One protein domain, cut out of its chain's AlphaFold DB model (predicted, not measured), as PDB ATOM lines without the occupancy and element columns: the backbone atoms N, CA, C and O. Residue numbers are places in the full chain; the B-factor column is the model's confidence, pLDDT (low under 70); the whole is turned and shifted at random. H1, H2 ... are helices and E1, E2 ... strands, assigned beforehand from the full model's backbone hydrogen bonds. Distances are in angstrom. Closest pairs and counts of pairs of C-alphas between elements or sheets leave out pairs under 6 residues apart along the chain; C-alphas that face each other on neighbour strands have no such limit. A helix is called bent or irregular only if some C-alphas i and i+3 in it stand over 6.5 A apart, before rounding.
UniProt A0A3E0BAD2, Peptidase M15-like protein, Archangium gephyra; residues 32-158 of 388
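This is residues 32 to 158 of the 388 residues of the protein "Peptidase M15-like protein" of Archangium gephyra (UniProt A0A3E0BAD2). Look for a narrow, barrel-like roll that is not fully closed: the curled sheet E1, E2, E3, E7, E5 wraps partly round, and the flatter sheet E6, E4, E8, E9 covers its open side. The strands run roughly along the long axis; the link from E7 to E8 makes an arm at one end, of which residues 119 to 125 stick out, while the small helix H1 sits at the other end, near the turn from E3 to E4. The printed part has 127 residues, with two named helices and nine named strands in the order E1 E2 E3 H1 E4 E5 E6 E7 E8 E9 H2. Each sheet is antiparallel in the order named above, and the class is mostly strand. The whole is only just compact, close to loose, with a radius of gyration of the C-alphas of 16.3 A, and spans 60 by 29 by 21 A.

Begin with the five-strand sheet, which is strongly twisted and is curled, the way across it turning by 138 degrees. Its strands E1, residues 32 to 37, E2, residues 40 to 52, and E3, residues 68 to 76, form a meander, each strand the antiparallel neighbour of the one before. In the hairpin E1 and E2, N 35 and O 42 are 3.0 A apart, within hydrogen-bond range; in the hairpin E2 and E3, N 50 and O 70 are 2.9 A apart. E7, residues 108 to 115, pairs in a staggered way: its residues 108 to 112 pair with E3, with N 69 and O 111 at 2.8 A, and its residues 112 to 115 pair with E5, residues 96 to 100, with N 97 and O 114 at 2.8 A. E5 runs on into E6, residues 103 to 105, at 31 degrees across a break of 2 residues. Here you pass to the other sheet, where E6 is the neighbour of E4, residues 86 to 91, with N 104 and O 87 at 3.0 A. E4 is the neighbour of E8, residues 131 to 138, with N 88 and O 134 at 2.9 A. In the hairpin E8 and E9, the latter residues 144 to 149, N 147 and O 135 are 2.8 A apart. Between the sheets, the closest C-alphas of E1 and E9 are those of Gln 32 and Val 147, 5.8 A apart. H1, residues 79 to 84, is on the five-strand sheet beside its strands, over none of them, at a height over the sheet of 4.5 A, only just above the sheet's level. H2, residues 151 to 154, only grazes the four-strand sheet. In H1, 0 of 2 O i to N i+4 pairs and 2 of 3 O i to N i+3 pairs are within hydrogen-bond range; H2 is too short for an O i to N i+4 pair.

Find C-alpha 32 at (231.135, 219.946, 209.245), where E1 begins. E2 starts at C-alpha 40, (247.004, 218.989, 211.133), and is the longest strand, 36.1 A to C-alpha 52. E3 measures 26.0 A, E7 23.7 A and E8 21.9 A. H1 is irregular, but only just: C-alphas 80 and 83 are 6.51 A apart. H2 ends at C-alpha 154, (217.508, 220.278, 204.204).

The two farthest C-alphas, those of Gly 39 and Gly 121, are 60.3 A apart. The printed part has no cut. Two links are long, E2 to E3 and E7 to E8, each of 15 residues; residues 119 to 125 of the latter stand free. The mean pLDDT of the printed part is 91.5, and residues 53 to 59 are under 70.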
ATOM      1  N   GLN A  32     229.744 220.394 209.202       96.81
ATOM      2  CA  GLN A  32     231.135 219.946 209.245       96.81
ATOM      3  C   GLN A  32     231.425 219.163 210.531       96.81
ATOM      4  O   GLN A  32     230.805 219.430 211.561       96.81
ATOM      5  N   ASP A  33     232.394 218.253 210.471       97.06
ATOM      6  CA  ASP A  33     232.958 217.537 211.620       97.06
ATOM      7  C   ASP A  33     234.483 217.421 211.460       97.06
ATOM      8  O   ASP A  33     234.986 217.415 210.334       97.06
ATOM      9  N   SER A  34     235.239 217.389 212.561       95.81
ATOM     10  CA  SER A  34     236.698 217.567 212.525       95.81
ATOM     11  C   SER A  34     237.468 216.817 213.606       95.81
ATOM     12  O   SER A  34     237.079 216.824 214.773       95.81
ATOM     13  N   THR A  35     238.649 216.315 213.242       94.75
ATOM     14  CA  THR A  35     239.637 215.749 214.174       94.75
ATOM     15  C   THR A  35     241.039 216.305 213.903       94.75
ATOM     16  O   THR A  35     241.244 217.114 212.994       94.75
ATOM     17  N   ARG A  36     242.028 215.898 214.705       90.88
ATOM     18  CA  ARG A  36     243.437 216.263 214.512       90.88
ATOM     19  C   ARG A  36     244.311 215.037 214.362       90.88
ATOM     20  O   ARG A  36     244.385 214.211 215.269       90.88
ATOM     21  N   ARG A  37     245.042 214.977 213.253       80.12
ATOM     22  CA  ARG A  37     245.929 213.870 212.914       80.12
ATOM     23  C   ARG A  37     247.293 214.404 212.489       80.12
ATOM     24  O   ARG A  37     247.379 215.368 211.743       80.12
ATOM     25  N   ASP A  38     248.350 213.815 213.047       79.69
ATOM     26  CA  ASP A  38     249.762 214.123 212.758       79.69
ATOM     27  C   ASP A  38     250.175 215.616 212.891       79.69
ATOM     28  O   ASP A  38     251.264 216.019 212.491       79.69
ATOM     29  N   GLY A  39     249.340 216.424 213.560       80.88
ATOM     30  CA  GLY A  39     249.530 217.857 213.814       80.88
ATOM     31  C   GLY A  39     248.563 218.765 213.048       80.88
ATOM     32  O   GLY A  39     248.360 219.908 213.457       80.88
ATOM     33  N   GLU A  40     247.926 218.250 211.997       86.50
ATOM     34  CA  GLU A  40     247.004 218.989 211.133       86.50
ATOM     35  C   GLU A  40     245.535 218.727 211.512       86.50
ATOM     36  O   GLU A  40     245.203 217.768 212.215       86.50
ATOM     37  N   GLU A  41     244.645 219.629 211.098       93.06
ATOM     38  CA  GLU A  41     243.199 219.524 211.319       93.06
ATOM     39  C   GLU A  41     242.538 218.924 210.078       93.06
ATOM     40  O   GLU A  41     242.586 219.523 209.005       93.06
ATOM     41  N   LEU A  42     241.907 217.764 210.232       94.06
ATOM     42  CA  LEU A  42     241.158 217.090 209.177       94.06
ATOM     43  C   LEU A  42     239.674 217.412 209.352       94.06
ATOM     44  O   LEU A  42     239.134 217.157 210.430       94.06
ATOM     45  N   VAL A  43     239.011 217.950 208.322       96.31
ATOM     46  CA  VAL A  43     237.588 218.338 208.405       96.31
ATOM     47  C   VAL A  43     236.786 217.731 207.266       96.31
ATOM     48  O   VAL A  43     237.071 217.986 206.098       96.31
ATOM     49  N   LEU A  44     235.752 216.966 207.606       97.75
ATOM     50  CA  LEU A  44     234.707 216.554 206.677       97.75
ATOM     51  C   LEU A  44     233.700 217.702 206.556       97.75
ATOM     52  O   LEU A  44     233.092 218.091 207.549       97.75
ATOM     53  N   GLU A  45     233.513 218.238 205.351       97.56
ATOM     54  CA  GLU A  45     232.572 219.326 205.062       97.56
ATOM     55  C   GLU A  45     231.492 218.853 204.081       97.56
ATOM     56  O   GLU A  45     231.807 218.363 202.994       97.56
ATOM     57  N   VAL A  46     230.215 219.050 204.423       96.44
ATOM     58  CA  VAL A  46     229.096 218.934 203.475       96.44
ATOM     59  C   VAL A  46     228.832 220.320 202.897       96.44
ATOM     60  O   VAL A  46     228.437 221.234 203.617       96.44
ATOM     61  N   LEU A  47     229.088 220.484 201.602       94.06
ATOM     62  CA  LEU A  47     229.113 221.782 200.922       94.06
ATOM     63  C   LEU A  47     227.742 222.186 200.380       94.06
ATOM     64  O   LEU A  47     227.374 223.355 200.447       94.06
ATOM     65  N   ASP A  48     227.005 221.228 199.817       91.19
ATOM     66  CA  ASP A  48     225.782 221.487 199.059       91.19
ATOM     67  C   ASP A  48     224.868 220.254 199.063       91.19
ATOM     68  O   ASP A  48     225.334 219.109 199.044       91.19
ATOM     69  N   VAL A  49     223.562 220.510 199.071       91.00
ATOM     70  CA  VAL A  49     222.500 219.529 198.840       91.00
ATOM     71  C   VAL A  49     221.488 220.214 197.937       91.00
ATOM     72  O   VAL A  49     220.842 221.180 198.343       91.00
ATOM     73  N   ALA A  50     221.383 219.721 196.709       88.38
ATOM     74  CA  ALA A  50     220.561 220.301 195.663       88.38
ATOM     75  C   ALA A  50     219.558 219.272 195.143       88.38
ATOM     76  O   ALA A  50     219.915 218.133 194.840       88.38
ATOM     77  N   VAL A  51     218.304 219.691 195.004       87.94
ATOM     78  CA  VAL A  51     217.304 218.963 194.221       87.94
ATOM     79  C   VAL A  51     217.404 219.422 192.764       87.94
ATOM     80  O   VAL A  51     217.496 220.616 192.484       87.94
ATOM     81  N   GLU A  52     217.391 218.476 191.830       81.44
ATOM     82  CA  GLU A  52     217.441 218.708 190.385       81.44
ATOM     83  C   GLU A  52     216.196 218.071 189.737       81.44
ATOM     84  O   GLU A  52     216.032 216.845 189.725       81.44
ATOM     85  N   GLY A  53     215.287 218.916 189.233       68.06
ATOM     86  CA  GLY A  53     213.948 218.516 188.786       68.06
ATOM     87  C   GLY A  53     213.114 219.660 188.193       68.06
ATOM     88  O   GLY A  53     213.494 220.832 188.259       68.06
ATOM     89  N   GLU A  54     211.963 219.329 187.599       55.41
ATOM     90  CA  GLU A  54     211.071 220.302 186.953       55.41
ATOM     91  C   GLU A  54     210.291 221.109 188.009       55.41
ATOM     92  O   GLU A  54     209.223 220.717 188.485       55.41
ATOM     93  N   GLY A  55     210.865 222.255 188.388       53.66
ATOM     94  CA  GLY A  55     210.375 223.137 189.454       53.66
ATOM     95  C   GLY A  55     211.381 223.390 190.584       53.66
ATOM     96  O   GLY A  55     211.122 224.248 191.427       53.66
ATOM     97  N   ALA A  56     212.535 222.711 190.584       52.91
ATOM     98  CA  ALA A  56     213.534 222.792 191.656       52.91
ATOM     99  C   ALA A  56     214.227 224.167 191.800       52.91
ATOM    100  O   ALA A  56     214.819 224.462 192.835       52.91
ATOM    101  N   GLU A  57     214.106 225.068 190.815       51.69
ATOM    102  CA  GLU A  57     214.572 226.460 190.960       51.69
ATOM    103  C   GLU A  57     213.835 227.230 192.077       51.69
ATOM    104  O   GLU A  57     214.362 228.220 192.585       51.69
ATOM    105  N   ALA A  58     212.634 226.786 192.475       53.03
ATOM    106  CA  ALA A  58     211.810 227.446 193.491       53.03
ATOM    107  C   ALA A  58     212.131 227.025 194.940       53.03
ATOM    108  O   ALA A  58     211.952 227.828 195.853       53.03
ATOM    109  N   SER A  59     212.610 225.795 195.160       64.94
ATOM    110  CA  SER A  59     213.036 225.298 196.474       64.94
ATOM    111  C   SER A  59     214.166 224.287 196.313       64.94
ATOM    112  O   SER A  59     214.042 223.318 195.570       64.94
ATOM    113  N   ARG A  60     215.275 224.504 197.030       70.75
ATOM    114  CA  ARG A  60     216.478 223.652 196.956       70.75
ATOM    115  C   ARG A  60     216.414 222.411 197.851       70.75
ATOM    116  O   ARG A  60     217.287 221.558 197.744       70.75
ATOM    117  N   THR A  61     215.427 222.341 198.744       78.06
ATOM    118  CA  THR A  61     215.354 221.391 199.874       78.06
ATOM    119  C   THR A  61     214.076 220.542 199.881       78.06
ATOM    120  O   THR A  61     213.920 219.655 200.723       78.06
ATOM    121  N   SER A  62     213.164 220.801 198.942       89.88
ATOM    122  CA  SER A  62     211.910 220.074 198.731       89.88
ATOM    123  C   SER A  62     211.927 219.394 197.357       89.88
ATOM    124  O   SER A  62     212.549 219.900 196.427       89.88
ATOM    125  N   PHE A  63     211.299 218.222 197.250       92.62
ATOM    126  CA  PHE A  63     211.465 217.286 196.131       92.62
ATOM    127  C   PHE A  63     210.202 216.448 195.894       92.62
ATOM    128  O   PHE A  63     209.390 216.272 196.801       92.62
ATOM    129  N   VAL A  64     210.087 215.808 194.730       94.50
ATOM    130  CA  VAL A  64     209.169 214.679 194.487       94.50
ATOM    131  C   VAL A  64     209.900 213.440 193.956       94.50
ATOM    132  O   VAL A  64     211.016 213.512 193.446       94.50
ATOM    133  N   THR A  65     209.296 212.256 194.091       94.06
ATOM    134  CA  THR A  65     209.917 210.997 193.645       94.06
ATOM    135  C   THR A  65     210.159 210.990 192.136       94.06
ATOM    136  O   THR A  65     209.214 211.113 191.359       94.06
ATOM    137  N   GLY A  66     211.410 210.773 191.730       89.12
ATOM    138  CA  GLY A  66     211.851 210.839 190.332       89.12
ATOM    139  C   GLY A  66     212.748 212.045 190.041       89.12
ATOM    140  O   GLY A  66     213.533 211.987 189.097       89.12
ATOM    141  N   GLU A  67     212.702 213.085 190.877       91.75
ATOM    142  CA  GLU A  67     213.725 214.134 190.903       91.75
ATOM    143  C   GLU A  67     215.023 213.598 191.534       91.75
ATOM    144  O   GLU A  67     215.020 212.612 192.285       91.75
ATOM    145  N   SER A  68     216.149 214.222 191.188       92.75
ATOM    146  CA  SER A  68     217.474 213.826 191.677       92.75
ATOM    147  C   SER A  68     217.868 214.666 192.887       92.75
ATOM    148  O   SER A  68     217.701 215.880 192.875       92.75
ATOM    149  N   ILE A  69     218.408 214.028 193.925       94.12
ATOM    150  CA  ILE A  69     218.956 214.690 195.114       94.12
ATOM    151  C   ILE A  69     220.479 214.543 195.054       94.12
ATOM    152  O   ILE A  69     221.016 213.466 195.330       94.12
ATOM    153  N   THR A  70     221.164 215.613 194.665       94.25
ATOM    154  CA  THR A  70     222.625 215.687 194.551       94.25
ATOM    155  C   THR A  70     223.216 216.189 195.867       94.25
ATOM    156  O   THR A  70     222.869 217.274 196.328       94.25
ATOM    157  N   ALA A  71     224.129 215.427 196.472       94.69
ATOM    158  CA  ALA A  71     224.877 215.833 197.663       94.69
ATOM    159  C   ALA A  71     226.372 215.970 197.345       94.69
ATOM    160  O   ALA A  71     226.945 215.122 196.653       94.69
ATOM    161  N   ARG A  72     226.997 217.035 197.857       95.81
ATOM    162  CA  ARG A  72     228.413 217.369 197.640       95.81
ATOM    163  C   ARG A  72     229.129 217.607 198.958       95.81
ATOM    164  O   ARG A  72     228.614 218.289 199.843       95.81
ATOM    165  N   GLY A  73     230.362 217.131 199.048       96.56
ATOM    166  CA  GLY A  73     231.240 217.388 200.183       96.56
ATOM    167  C   GLY A  73     232.705 217.429 199.780       96.56
ATOM    168  O   GLY A  73     233.042 217.298 198.602       96.56
ATOM    169  N   ARG A  74     233.567 217.623 200.774       97.06
ATOM    170  CA  ARG A  74     235.023 217.503 200.654       97.06
ATOM    171  C   ARG A  74     235.661 217.144 201.990       97.06
ATOM    172  O   ARG A  74     235.027 217.263 203.040       97.06
ATOM    173  N   VAL A  75     236.940 216.800 201.947       96.50
ATOM    174  CA  VAL A  75     237.795 216.638 203.119       96.50
ATOM    175  C   VAL A  75     238.859 217.736 203.116       96.50
ATOM    176  O   VAL A  75     239.860 217.673 202.400       96.50
ATOM    177  N   ARG A  76     238.638 218.790 203.910       94.38
ATOM    178  CA  ARG A  76     239.585 219.906 204.032       94.38
ATOM    179  C   ARG A  76     240.906 219.388 204.603       94.38
ATOM    180  O   ARG A  76     240.911 218.654 205.591       94.38
ATOM    181  N   ASN A  77     242.002 219.820 203.980       90.94
ATOM    182  CA  ASN A  77     243.383 219.407 204.249       90.94
ATOM    183  C   ASN A  77     243.729 217.942 203.883       90.94
ATOM    184  O   ASN A  77     244.822 217.501 204.217       90.94
ATOM    185  N   ALA A  78     242.864 217.209 203.164       92.50
ATOM    186  CA  ALA A  78     243.199 215.902 202.573       92.50
ATOM    187  C   ALA A  78     242.282 215.566 201.373       92.50
ATOM    188  O   ALA A  78     241.459 214.652 201.444       92.50
ATOM    189  N   GLU A  79     242.388 216.323 200.273       92.81
ATOM    190  CA  GLU A  79     241.494 216.202 199.102       92.81
ATOM    191  C   GLU A  79     241.484 214.792 198.473       92.81
ATOM    192  O   GLU A  79     240.496 214.383 197.864       92.81
ATOM    193  N   GLU A  80     242.539 213.993 198.649       94.06
ATOM    194  CA  GLU A  80     242.579 212.593 198.223       94.06
ATOM    195  C   GLU A  80     241.510 211.716 198.911       94.06
ATOM    196  O   GLU A  80     241.069 210.701 198.356       94.06
ATOM    197  N   LEU A  81     241.044 212.132 200.094       95.12
ATOM    198  CA  LEU A  81     239.985 211.474 200.857       95.12
ATOM    199  C   LEU A  81     238.569 211.874 200.407       95.12
ATOM    200  O   LEU A  81     237.624 211.187 200.795       95.12
ATOM    201  N   ASP A  82     238.396 212.875 199.532       95.62
ATOM    202  CA  ASP A  82     237.095 213.222 198.922       95.62
ATOM    203  C   ASP A  82     236.417 211.996 198.290       95.62
ATOM    204  O   ASP A  82     235.205 211.800 198.375       95.62
ATOM    205  N   SER A  83     237.222 211.136 197.662       96.12
ATOM    206  CA  SER A  83     236.772 209.898 197.020       96.12
ATOM    207  C   SER A  83     236.212 208.852 197.997       96.12
ATOM    208  O   SER A  83     235.499 207.948 197.569       96.12
ATOM    209  N   ARG A  84     236.514 208.986 199.296       96.81
ATOM    210  CA  ARG A  84     236.179 208.047 200.378       96.81
ATOM    211  C   ARG A  84     235.043 208.523 201.285       96.81
ATOM    212  O   ARG A  84     234.732 207.827 202.250       96.81
ATOM    213  N   ILE A  85     234.435 209.680 201.013       98.25
ATOM    214  CA  ILE A  85     233.258 210.131 201.767       98.25
ATOM    215  C   ILE A  85     232.115 209.145 201.499       98.25
ATOM    216  O   ILE A  85     231.710 208.944 200.351       98.25
ATOM    217  N   GLN A  86     231.617 208.515 202.560       98.31
ATOM    218  CA  GLN A  86     230.500 207.580 202.546       98.31
ATOM    219  C   GLN A  86     229.206 208.344 202.817       98.31
ATOM    220  O   GLN A  86     229.001 208.882 203.900       98.31
ATOM    221  N   TRP A  87     228.309 208.377 201.837       98.19
ATOM    222  CA  TRP A  87     227.014 209.036 201.963       98.19
ATOM    223  C   TRP A  87     225.906 208.014 202.168       98.19
ATOM    224  O   TRP A  87     225.877 206.982 201.494       98.19
ATOM    225  N   SER A  88     224.942 208.331 203.026       97.44
ATOM    226  CA  SER A  88     223.683 207.600 203.159       97.44
ATOM    227  C   SER A  88     222.519 208.572 203.304       97.44
ATOM    228  O   SER A  88     222.616 209.562 204.028       97.44
ATOM    229  N   LEU A  89     221.414 208.273 202.621       95.62
ATOM    230  CA  LEU A  89     220.193 209.068 202.671       95.62
ATOM    231  C   LEU A  89     219.087 208.259 203.367       95.62
ATOM    232  O   LEU A  89     218.475 207.363 202.778       95.62
ATOM    233  N   GLN A  90     218.884 208.534 204.656       95.94
ATOM    234  CA  GLN A  90     218.096 207.697 205.562       95.94
ATOM    235  C   GLN A  90     216.636 208.180 205.635       95.94
ATOM    236  O   GLN A  90     216.403 209.332 205.998       95.94
ATOM    237  N   PRO A  91     215.634 207.342 205.298       96.62
ATOM    238  CA  PRO A  91     214.234 207.760 205.280       96.62
ATOM    239  C   PRO A  91     213.670 207.972 206.686       96.62
ATOM    240  O   PRO A  91     213.805 207.118 207.564       96.62
ATOM    241  N   VAL A  92     212.962 209.083 206.870       95.81
ATOM    242  CA  VAL A  92     212.293 209.442 208.121       95.81
ATOM    243  C   VAL A  92     210.821 209.039 208.053       95.81
ATOM    244  O   VAL A  92     210.083 209.416 207.142       95.81
ATOM    245  N   GLY A  93     210.386 208.271 209.054       93.75
ATOM    246  CA  GLY A  93     209.023 207.749 209.152       93.75
ATOM    247  C   GLY A  93     208.727 206.557 208.223       93.75
ATOM    248  O   GLY A  93     209.511 206.222 207.337       93.75
ATOM    249  N   PRO A  94     207.593 205.861 208.431       95.69
ATOM    250  CA  PRO A  94     207.240 204.655 207.673       95.69
ATOM    251  C   PRO A  94     206.731 204.948 206.252       95.69
ATOM    252  O   PRO A  94     206.710 204.049 205.408       95.69
ATOM    253  N   HIS A  95     206.289 206.183 206.005       95.81
ATOM    254  CA  HIS A  95     205.739 206.679 204.742       95.81
ATOM    255  C   HIS A  95     206.820 207.099 203.741       95.81
ATOM    256  O   HIS A  95     206.551 207.096 202.541       95.81
ATOM    257  N   THR A  96     208.040 207.383 204.203       97.25
ATOM    258  CA  THR A  96     209.199 207.569 203.328       97.25
ATOM    259  C   THR A  96     209.802 206.208 202.956       97.25
ATOM    260  O   THR A  96     210.002 205.324 203.797       97.25
ATOM    261  N   GLY A  97     210.057 205.995 201.666       96.44
ATOM    262  CA  GLY A  97     210.732 204.808 201.148       96.44
ATOM    263  C   GLY A  97     212.259 204.961 201.127       96.44
ATOM    264  O   GLY A  97     212.774 206.073 201.241       96.44
ATOM    265  N   PRO A  98     213.021 203.860 200.992       96.06
ATOM    266  CA  PRO A  98     214.477 203.927 200.913       96.06
ATOM    267  C   PRO A  98     214.923 204.748 199.696       96.06
ATOM    268  O   PRO A  98     214.312 204.662 198.628       96.06
ATOM    269  N   ALA A  99     215.999 205.513 199.854       96.38
ATOM    270  CA  ALA A  99     216.653 206.166 198.729       96.38
ATOM    271  C   ALA A  99     217.295 205.132 197.785       96.38
ATOM    272  O   ALA A  99     217.686 204.037 198.206       96.38
ATOM    273  N   ALA A 100     217.419 205.490 196.508       96.69
ATOM    274  CA  ALA A 100     218.145 204.719 195.505       96.69
ATOM    275  C   ALA A 100     219.364 205.521 194.998       96.69
ATOM    276  O   ALA A 100     219.163 206.568 194.384       96.69
ATOM    277  N   PRO A 101     220.614 205.059 195.216       96.81
ATOM    278  CA  PRO A 101     221.011 203.960 196.108       96.81
ATOM    279  C   PRO A 101     220.787 204.316 197.594       96.81
ATOM    280  O   PRO A 101     220.598 205.476 197.933       96.81
ATOM    281  N   ALA A 102     220.838 203.340 198.506       92.12
ATOM    282  CA  ALA A 102     220.713 203.619 199.947       92.12
ATOM    283  C   ALA A 102     221.984 204.263 200.552       92.12
ATOM    284  O   ALA A 102     221.924 204.985 201.552       92.12
ATOM    285  N   SER A 103     223.137 203.997 199.934       95.06
ATOM    286  CA  SER A 103     224.425 204.621 200.228       95.06
ATOM    287  C   SER A 103     225.340 204.606 198.998       95.06
ATOM    288  O   SER A 103     225.131 203.812 198.075       95.06
ATOM    289  N   LYS A 104     226.333 205.502 198.960       97.25
ATOM    290  CA  LYS A 104     227.325 205.609 197.876       97.25
ATOM    291  C   LYS A 104     228.597 206.318 198.364       97.25
ATOM    292  O   LYS A 104     228.514 207.199 199.213       97.25
ATOM    293  N   GLU A 105     229.751 205.961 197.804       97.69
ATOM    294  CA  GLU A 105     231.031 206.651 198.029       97.69
ATOM    295  C   GLU A 105     231.334 207.696 196.940       97.69
ATOM    296  O   GLU A 105     230.982 207.505 195.768       97.69
ATOM    297  N   GLY A 106     232.008 208.784 197.329       97.31
ATOM    298  CA  GLY A 106     232.593 209.784 196.427       97.31
ATOM    299  C   GLY A 106     232.394 211.237 196.879       97.31
ATOM    300  O   GLY A 106     231.626 211.515 197.792       97.31
ATOM    301  N   ARG A 107     233.050 212.185 196.194       96.75
ATOM    302  CA  ARG A 107     232.941 213.637 196.464       96.75
ATOM    303  C   ARG A 107     231.532 214.192 196.222       96.75
ATOM    304  O   ARG A 107     231.073 215.099 196.914       96.75
ATOM    305  N   GLU A 108     230.872 213.646 195.205       96.44
ATOM    306  CA  GLU A 108     229.514 213.975 194.780       96.44
ATOM    307  C   GLU A 108     228.729 212.675 194.577       96.44
ATOM    308  O   GLU A 108     229.202 211.716 193.951       96.44
ATOM    309  N   VAL A 109     227.509 212.641 195.104       96.88
ATOM    310  CA  VAL A 109     226.586 211.515 194.966       96.88
ATOM    311  C   VAL A 109     225.205 212.011 194.562       96.88
ATOM    312  O   VAL A 109     224.823 213.134 194.872       96.88
ATOM    313  N   VAL A 110     224.454 211.152 193.876       96.44
ATOM    314  CA  VAL A 110     223.082 211.431 193.448       96.44
ATOM    315  C   VAL A 110     222.190 210.313 193.964       96.44
ATOM    316  O   VAL A 110     222.513 209.132 193.793       96.44
ATOM    317  N   PHE A 111     221.088 210.704 194.590       96.56
ATOM    318  CA  PHE A 111     220.056 209.840 195.143       96.56
ATOM    319  C   PHE A 111     218.711 210.095 194.455       96.56
ATOM    320  O   PHE A 111     218.448 211.194 193.975       96.56
ATOM    321  N   GLN A 112     217.828 209.099 194.464       95.62
ATOM    322  CA  GLN A 112     216.414 209.251 194.118       95.62
ATOM    323  C   GLN A 112     215.540 208.864 195.313       95.62
ATOM    324  O   GLN A 112     215.750 207.816 195.931       95.62
ATOM    325  N   ALA A 113     214.558 209.709 195.632       95.69
ATOM    326  CA  ALA A 113     213.571 209.453 196.677       95.69
ATOM    327  C   ALA A 113     212.523 208.410 196.241       95.69
ATOM    328  O   ALA A 113     212.200 208.293 195.058       95.69
ATOM    329  N   SER A 114     211.926 207.702 197.207       96.69
ATOM    330  CA  SER A 114     210.764 206.832 196.980       96.69
ATOM    331  C   SER A 114     209.661 207.046 198.027       96.69
ATOM    332  O   SER A 114     209.935 207.353 199.187       96.69
ATOM    333  N   SER A 115     208.399 206.882 197.616       97.69
ATOM    334  CA  SER A 115     207.216 207.010 198.479       97.69
ATOM    335  C   SER A 115     206.731 205.644 198.971       97.69
ATOM    336  O   SER A 115     206.890 204.619 198.301       97.69
ATOM    337  N   ARG A 116     206.101 205.628 200.149       96.88
ATOM    338  CA  ARG A 116     205.284 204.521 200.677       96.88
ATOM    339  C   ARG A 116     203.886 204.990 201.108       96.88
ATOM    340  O   ARG A 116     203.201 204.281 201.848       96.88
ATOM    341  N   VAL A 117     203.460 206.181 200.683       95.25
ATOM    342  CA  VAL A 117     202.142 206.744 201.016       95.25
ATOM    343  C   VAL A 117     201.023 205.906 200.375       95.25
ATOM    344  O   VAL A 117     201.129 205.413 199.255       95.25
ATOM    345  N   GLY A 118     199.936 205.686 201.123       91.19
ATOM    346  CA  GLY A 118     198.854 204.781 200.726       91.19
ATOM    347  C   GLY A 118     197.707 205.468 199.980       91.19
ATOM    348  O   GLY A 118     197.022 206.326 200.533       91.19
ATOM    349  N   THR A 119     197.393 204.992 198.775       93.44
ATOM    350  CA  THR A 119     196.381 205.552 197.852       93.44
ATOM    351  C   THR A 119     194.920 205.165 198.153       93.44
ATOM    352  O   THR A 119     194.066 205.095 197.265       93.44
ATOM    353  N   LYS A 120     194.585 204.877 199.419       91.50
ATOM    354  CA  LYS A 120     193.239 204.395 199.799       91.50
ATOM    355  C   LYS A 120     192.155 205.482 199.785       91.50
ATOM    356  O   LYS A 120     190.979 205.136 199.684       91.50
ATOM    357  N   GLY A 121     192.538 206.756 199.847       93.12
ATOM    358  CA  GLY A 121     191.651 207.895 200.076       93.12
ATOM    359  C   GLY A 121     191.647 208.316 201.546       93.12
ATOM    360  O   GLY A 121     191.330 207.507 202.415       93.12
ATOM    361  N   ASN A 122     191.945 209.590 201.814       94.44
ATOM    362  CA  ASN A 122     191.811 210.223 203.130       94.44
ATOM    363  C   ASN A 122     191.237 211.654 203.011       94.44
ATOM    364  O   ASN A 122     191.258 212.270 201.943       94.44
ATOM    365  N   ARG A 123     190.708 212.192 204.116       96.25
ATOM    366  CA  ARG A 123     190.220 213.581 204.257       96.25
ATOM    367  C   ARG A 123     191.225 214.514 204.944       96.25
ATOM    368  O   ARG A 123     190.907 215.673 205.184       96.25
ATOM    369  N   GLU A 124     192.415 214.001 205.228       96.31
ATOM    370  CA  GLU A 124     193.569 214.702 205.794       96.31
ATOM    371  C   GLU A 124     194.706 214.712 204.751       96.31
ATOM    372  O   GLU A 124     194.698 213.865 203.843       96.31
ATOM    373  N   PRO A 125     195.650 215.666 204.812       96.56
ATOM    374  CA  PRO A 125     196.808 215.691 203.920       96.56
ATOM    375  C   PRO A 125     197.751 214.514 204.207       96.56
ATOM    376  O   PRO A 125     197.742 213.946 205.303       96.56
ATOM    377  N   ASN A 126     198.575 214.135 203.230       96.94
ATOM    378  CA  ASN A 126     199.606 213.120 203.449       96.94
ATOM    379  C   ASN A 126     200.727 213.673 204.350       96.94
ATOM    380  O   ASN A 126     200.983 214.879 204.342       96.94
ATOM    381  N   PRO A 127     201.442 212.816 205.098       95.81
ATOM    382  CA  PRO A 127     202.707 213.211 205.705       95.81
ATOM    383  C   PRO A 127     203.766 213.469 204.609       95.81
ATOM    384  O   PRO A 127     203.820 212.703 203.643       95.81
ATOM    385  N   PRO A 128     204.616 214.506 204.747       95.88
ATOM    386  CA  PRO A 128     205.675 214.804 203.783       95.88
ATOM    387  C   PRO A 128     206.754 213.722 203.776       95.88
ATOM    388  O   PRO A 128     207.110 213.202 204.833       95.88
ATOM    389  N   LEU A 129     207.319 213.424 202.605       96.50
ATOM    390  CA  LEU A 129     208.542 212.625 202.512       96.50
ATOM    391  C   LEU A 129     209.725 213.409 203.108       96.50
ATOM    392  O   LEU A 129     209.851 214.621 202.906       96.50
ATOM    393  N   GLU A 130     210.579 212.714 203.859       95.81
ATOM    394  CA  GLU A 130     211.645 213.313 204.674       95.81
ATOM    395  C   GLU A 130     212.869 212.391 204.767       95.81
ATOM    396  O   GLU A 130     212.713 211.190 204.990       95.81
ATOM    397  N   TYR A 131     214.083 212.942 204.667       95.94
ATOM    398  CA  TYR A 131     215.328 212.170 204.783       95.94
ATOM    399  C   TYR A 131     216.378 212.859 205.668       95.94
ATOM    400  O   TYR A 131     216.584 214.065 205.567       95.94
ATOM    401  N   GLU A 132     217.099 212.086 206.487       96.31
ATOM    402  CA  GLU A 132     218.365 212.519 207.100       96.31
ATOM    403  C   GLU A 132     219.504 212.185 206.129       96.31
ATOM    404  O   GLU A 132     219.689 211.022 205.759       96.31
ATOM    405  N   LEU A 133     220.269 213.195 205.705       96.38
ATOM    406  CA  LEU A 133     221.510 212.967 204.966       96.38
ATOM    407  C   LEU A 133     222.654 212.804 205.966       96.38
ATOM    408  O   LEU A 133     222.905 213.700 206.775       96.38
ATOM    409  N   VAL A 134     223.360 211.680 205.870       97.75
ATOM    410  CA  VAL A 134     224.561 211.388 206.652       97.75
ATOM    411  C   VAL A 134     225.749 211.276 205.704       97.75
ATOM    412  O   VAL A 134     225.716 210.484 204.761       97.75
ATOM    413  N   ALA A 135     226.793 212.053 205.971       98.19
ATOM    414  CA  ALA A 135     228.112 211.901 205.371       98.19
ATOM    415  C   ALA A 135     229.074 211.409 206.453       98.19
ATOM    416  O   ALA A 135     229.151 212.015 207.520       98.19
ATOM    417  N   SER A 136     229.817 210.340 206.191       98.06
ATOM    418  CA  SER A 136     230.845 209.840 207.101       98.06
ATOM    419  C   SER A 136     232.170 209.590 206.389       98.06
ATOM    420  O   SER A 136     232.224 209.330 205.186       98.06
ATOM    421  N   LEU A 137     233.269 209.694 207.135       97.75
ATOM    422  CA  LEU A 137     234.616 209.439 206.635       97.75
ATOM    423  C   LEU A 137     235.359 208.509 207.608       97.75
ATOM    424  O   LEU A 137     235.868 208.984 208.626       97.75
ATOM    425  N   PRO A 138     235.429 207.192 207.328       95.25
ATOM    426  CA  PRO A 138     236.146 206.250 208.178       95.25
ATOM    427  C   PRO A 138     237.664 206.434 208.048       95.25
ATOM    428  O   PRO A 138     238.237 206.323 206.954       95.25
ATOM    429  N   LEU A 139     238.312 206.699 209.182       92.12
ATOM    430  CA  LEU A 139     239.742 206.970 209.302       92.12
ATOM    431  C   LEU A 139     240.517 205.728 209.764       92.12
ATOM    432  O   LEU A 139     239.978 204.769 210.321       92.12
ATOM    433  N   GLU A 140     241.829 205.744 209.542       85.00
ATOM    434  CA  GLU A 140     242.713 204.716 210.091       85.00
ATOM    435  C   GLU A 140     242.796 204.855 211.618       85.00
ATOM    436  O   GLU A 140     242.774 205.959 212.151       85.00
ATOM    437  N   GLY A 141     242.875 203.728 212.328       82.44
ATOM    438  CA  GLY A 141     242.743 203.690 213.790       82.44
ATOM    439  C   GLY A 141     241.306 203.481 214.288       82.44
ATOM    440  O   GLY A 141     241.127 203.172 215.462       82.44
ATOM    441  N   GLY A 142     240.299 203.549 213.407       86.19
ATOM    442  CA  GLY A 142     238.896 203.256 213.737       86.19
ATOM    443  C   GLY A 142     238.074 204.465 214.194       86.19
ATOM    444  O   GLY A 142     236.925 204.302 214.592       86.19
ATOM    445  N   GLU A 143     238.645 205.667 214.121       92.38
ATOM    446  CA  GLU A 143     237.902 206.927 214.202       92.38
ATOM    447  C   GLU A 143     237.048 207.124 212.934       92.38
ATOM    448  O   GLU A 143     237.312 206.543 211.879       92.38
ATOM    449  N   THR A 144     235.982 207.915 213.017       95.75
ATOM    450  CA  THR A 144     235.130 208.261 211.872       95.75
ATOM    451  C   THR A 144     234.557 209.648 212.105       95.75
ATOM    452  O   THR A 144     233.946 209.869 213.147       95.75
ATOM    453  N   LEU A 145     234.752 210.556 211.146       97.31
ATOM    454  CA  LEU A 145     234.042 211.839 211.132       97.31
ATOM    455  C   LEU A 145     232.618 211.606 210.619       97.31
ATOM    456  O   LEU A 145     232.445 210.828 209.678       97.31
ATOM    457  N   GLU A 146     231.615 212.263 211.200       97.75
ATOM    458  CA  GLU A 146     230.206 212.111 210.809       97.75
ATOM    459  C   GLU A 146     229.457 213.454 210.821       97.75
ATOM    460  O   GLU A 146     229.281 214.090 211.858       97.75
ATOM    461  N   VAL A 147     228.941 213.857 209.657       97.50
ATOM    462  CA  VAL A 147     228.066 215.024 209.492       97.50
ATOM    463  C   VAL A 147     226.646 214.550 209.200       97.50
ATOM    464  O   VAL A 147     226.416 213.812 208.241       97.50
ATOM    465  N   ARG A 148     225.678 215.022 209.991       96.88
ATOM    466  CA  ARG A 148     224.241 214.794 209.776       96.88
ATOM    467  C   ARG A 148     223.534 216.104 209.464       96.88
ATOM    468  O   ARG A 148     223.672 217.068 210.217       96.88
ATOM    469  N   LEU A 149     222.746 216.132 208.394       94.19
ATOM    470  CA  LEU A 149     221.902 217.275 208.047       94.19
ATOM    471  C   LEU A 149     220.442 217.008 208.430       94.19
ATOM    472  O   LEU A 149     219.853 216.009 208.016       94.19
ATOM    473  N   SER A 150     219.855 217.926 209.209       87.62
ATOM    474  CA  SER A 150     218.485 217.789 209.723       87.62
ATOM    475  C   SER A 150     217.440 217.701 208.594       87.62
ATOM    476  O   SER A 150     217.350 218.638 207.788       87.62
ATOM    477  N   PRO A 151     216.577 216.663 208.574       82.19
ATOM    478  CA  PRO A 151     215.525 216.502 207.566       82.19
ATOM    479  C   PRO A 151     214.654 217.749 207.419       82.19
ATOM    480  O   PRO A 151     214.447 218.246 206.316       82.19
ATOM    481  N   THR A 152     214.232 218.330 208.549       74.50
ATOM    482  CA  THR A 152     213.328 219.492 208.616       74.50
ATOM    483  C   THR A 152     213.903 220.780 208.029       74.50
ATOM    484  O   THR A 152     213.177 221.763 207.915       74.50
ATOM    485  N   THR A 153     215.203 220.808 207.741       81.19
ATOM    486  CA  THR A 153     215.930 221.985 207.250       81.19
ATOM    487  C   THR A 153     216.430 221.784 205.823       81.19
ATOM    488  O   THR A 153     216.482 222.754 205.074       81.19
ATOM    489  N   PHE A 154     216.782 220.550 205.446       84.12
ATOM    490  CA  PHE A 154     217.508 220.278 204.204       84.12
ATOM    491  C   PHE A 154     216.795 219.344 203.224       84.12
ATOM    492  O   PHE A 154     216.974 219.527 202.027       84.12
ATOM    493  N   LEU A 155     216.010 218.362 203.689       92.69
ATOM    494  CA  LEU A 155     215.355 217.361 202.831       92.69
ATOM    495  C   LEU A 155     213.994 216.943 203.409       92.69
ATOM    496  O   LEU A 155     213.820 215.842 203.944       92.69
ATOM    497  N   ARG A 156     213.016 217.842 203.268       94.38
ATOM    498  CA  ARG A 156     211.617 217.671 203.685       94.38
ATOM    499  C   ARG A 156     210.698 218.338 202.671       94.38
ATOM    500  O   ARG A 156     210.914 219.493 202.318       94.38
ATOM    501  N   GLN A 157     209.636 217.644 202.268       94.50
ATOM    502  CA  GLN A 157     208.643 218.217 201.359       94.50
ATOM    503  C   GLN A 157     207.870 219.398 201.973       94.50
ATOM    504  O   GLN A 157     207.327 219.312 203.079       94.50
ATOM    505  N   GLU A 158     207.776 220.480 201.200       93.50
ATOM    506  CA  GLU A 158     206.817 221.578 201.366       93.50
ATOM    507  C   GLU A 158     205.404 221.140 200.940       93.50
ATOM    508  O   GLU A 158     205.266 220.208 200.151       93.50
TER     509      GLU A 158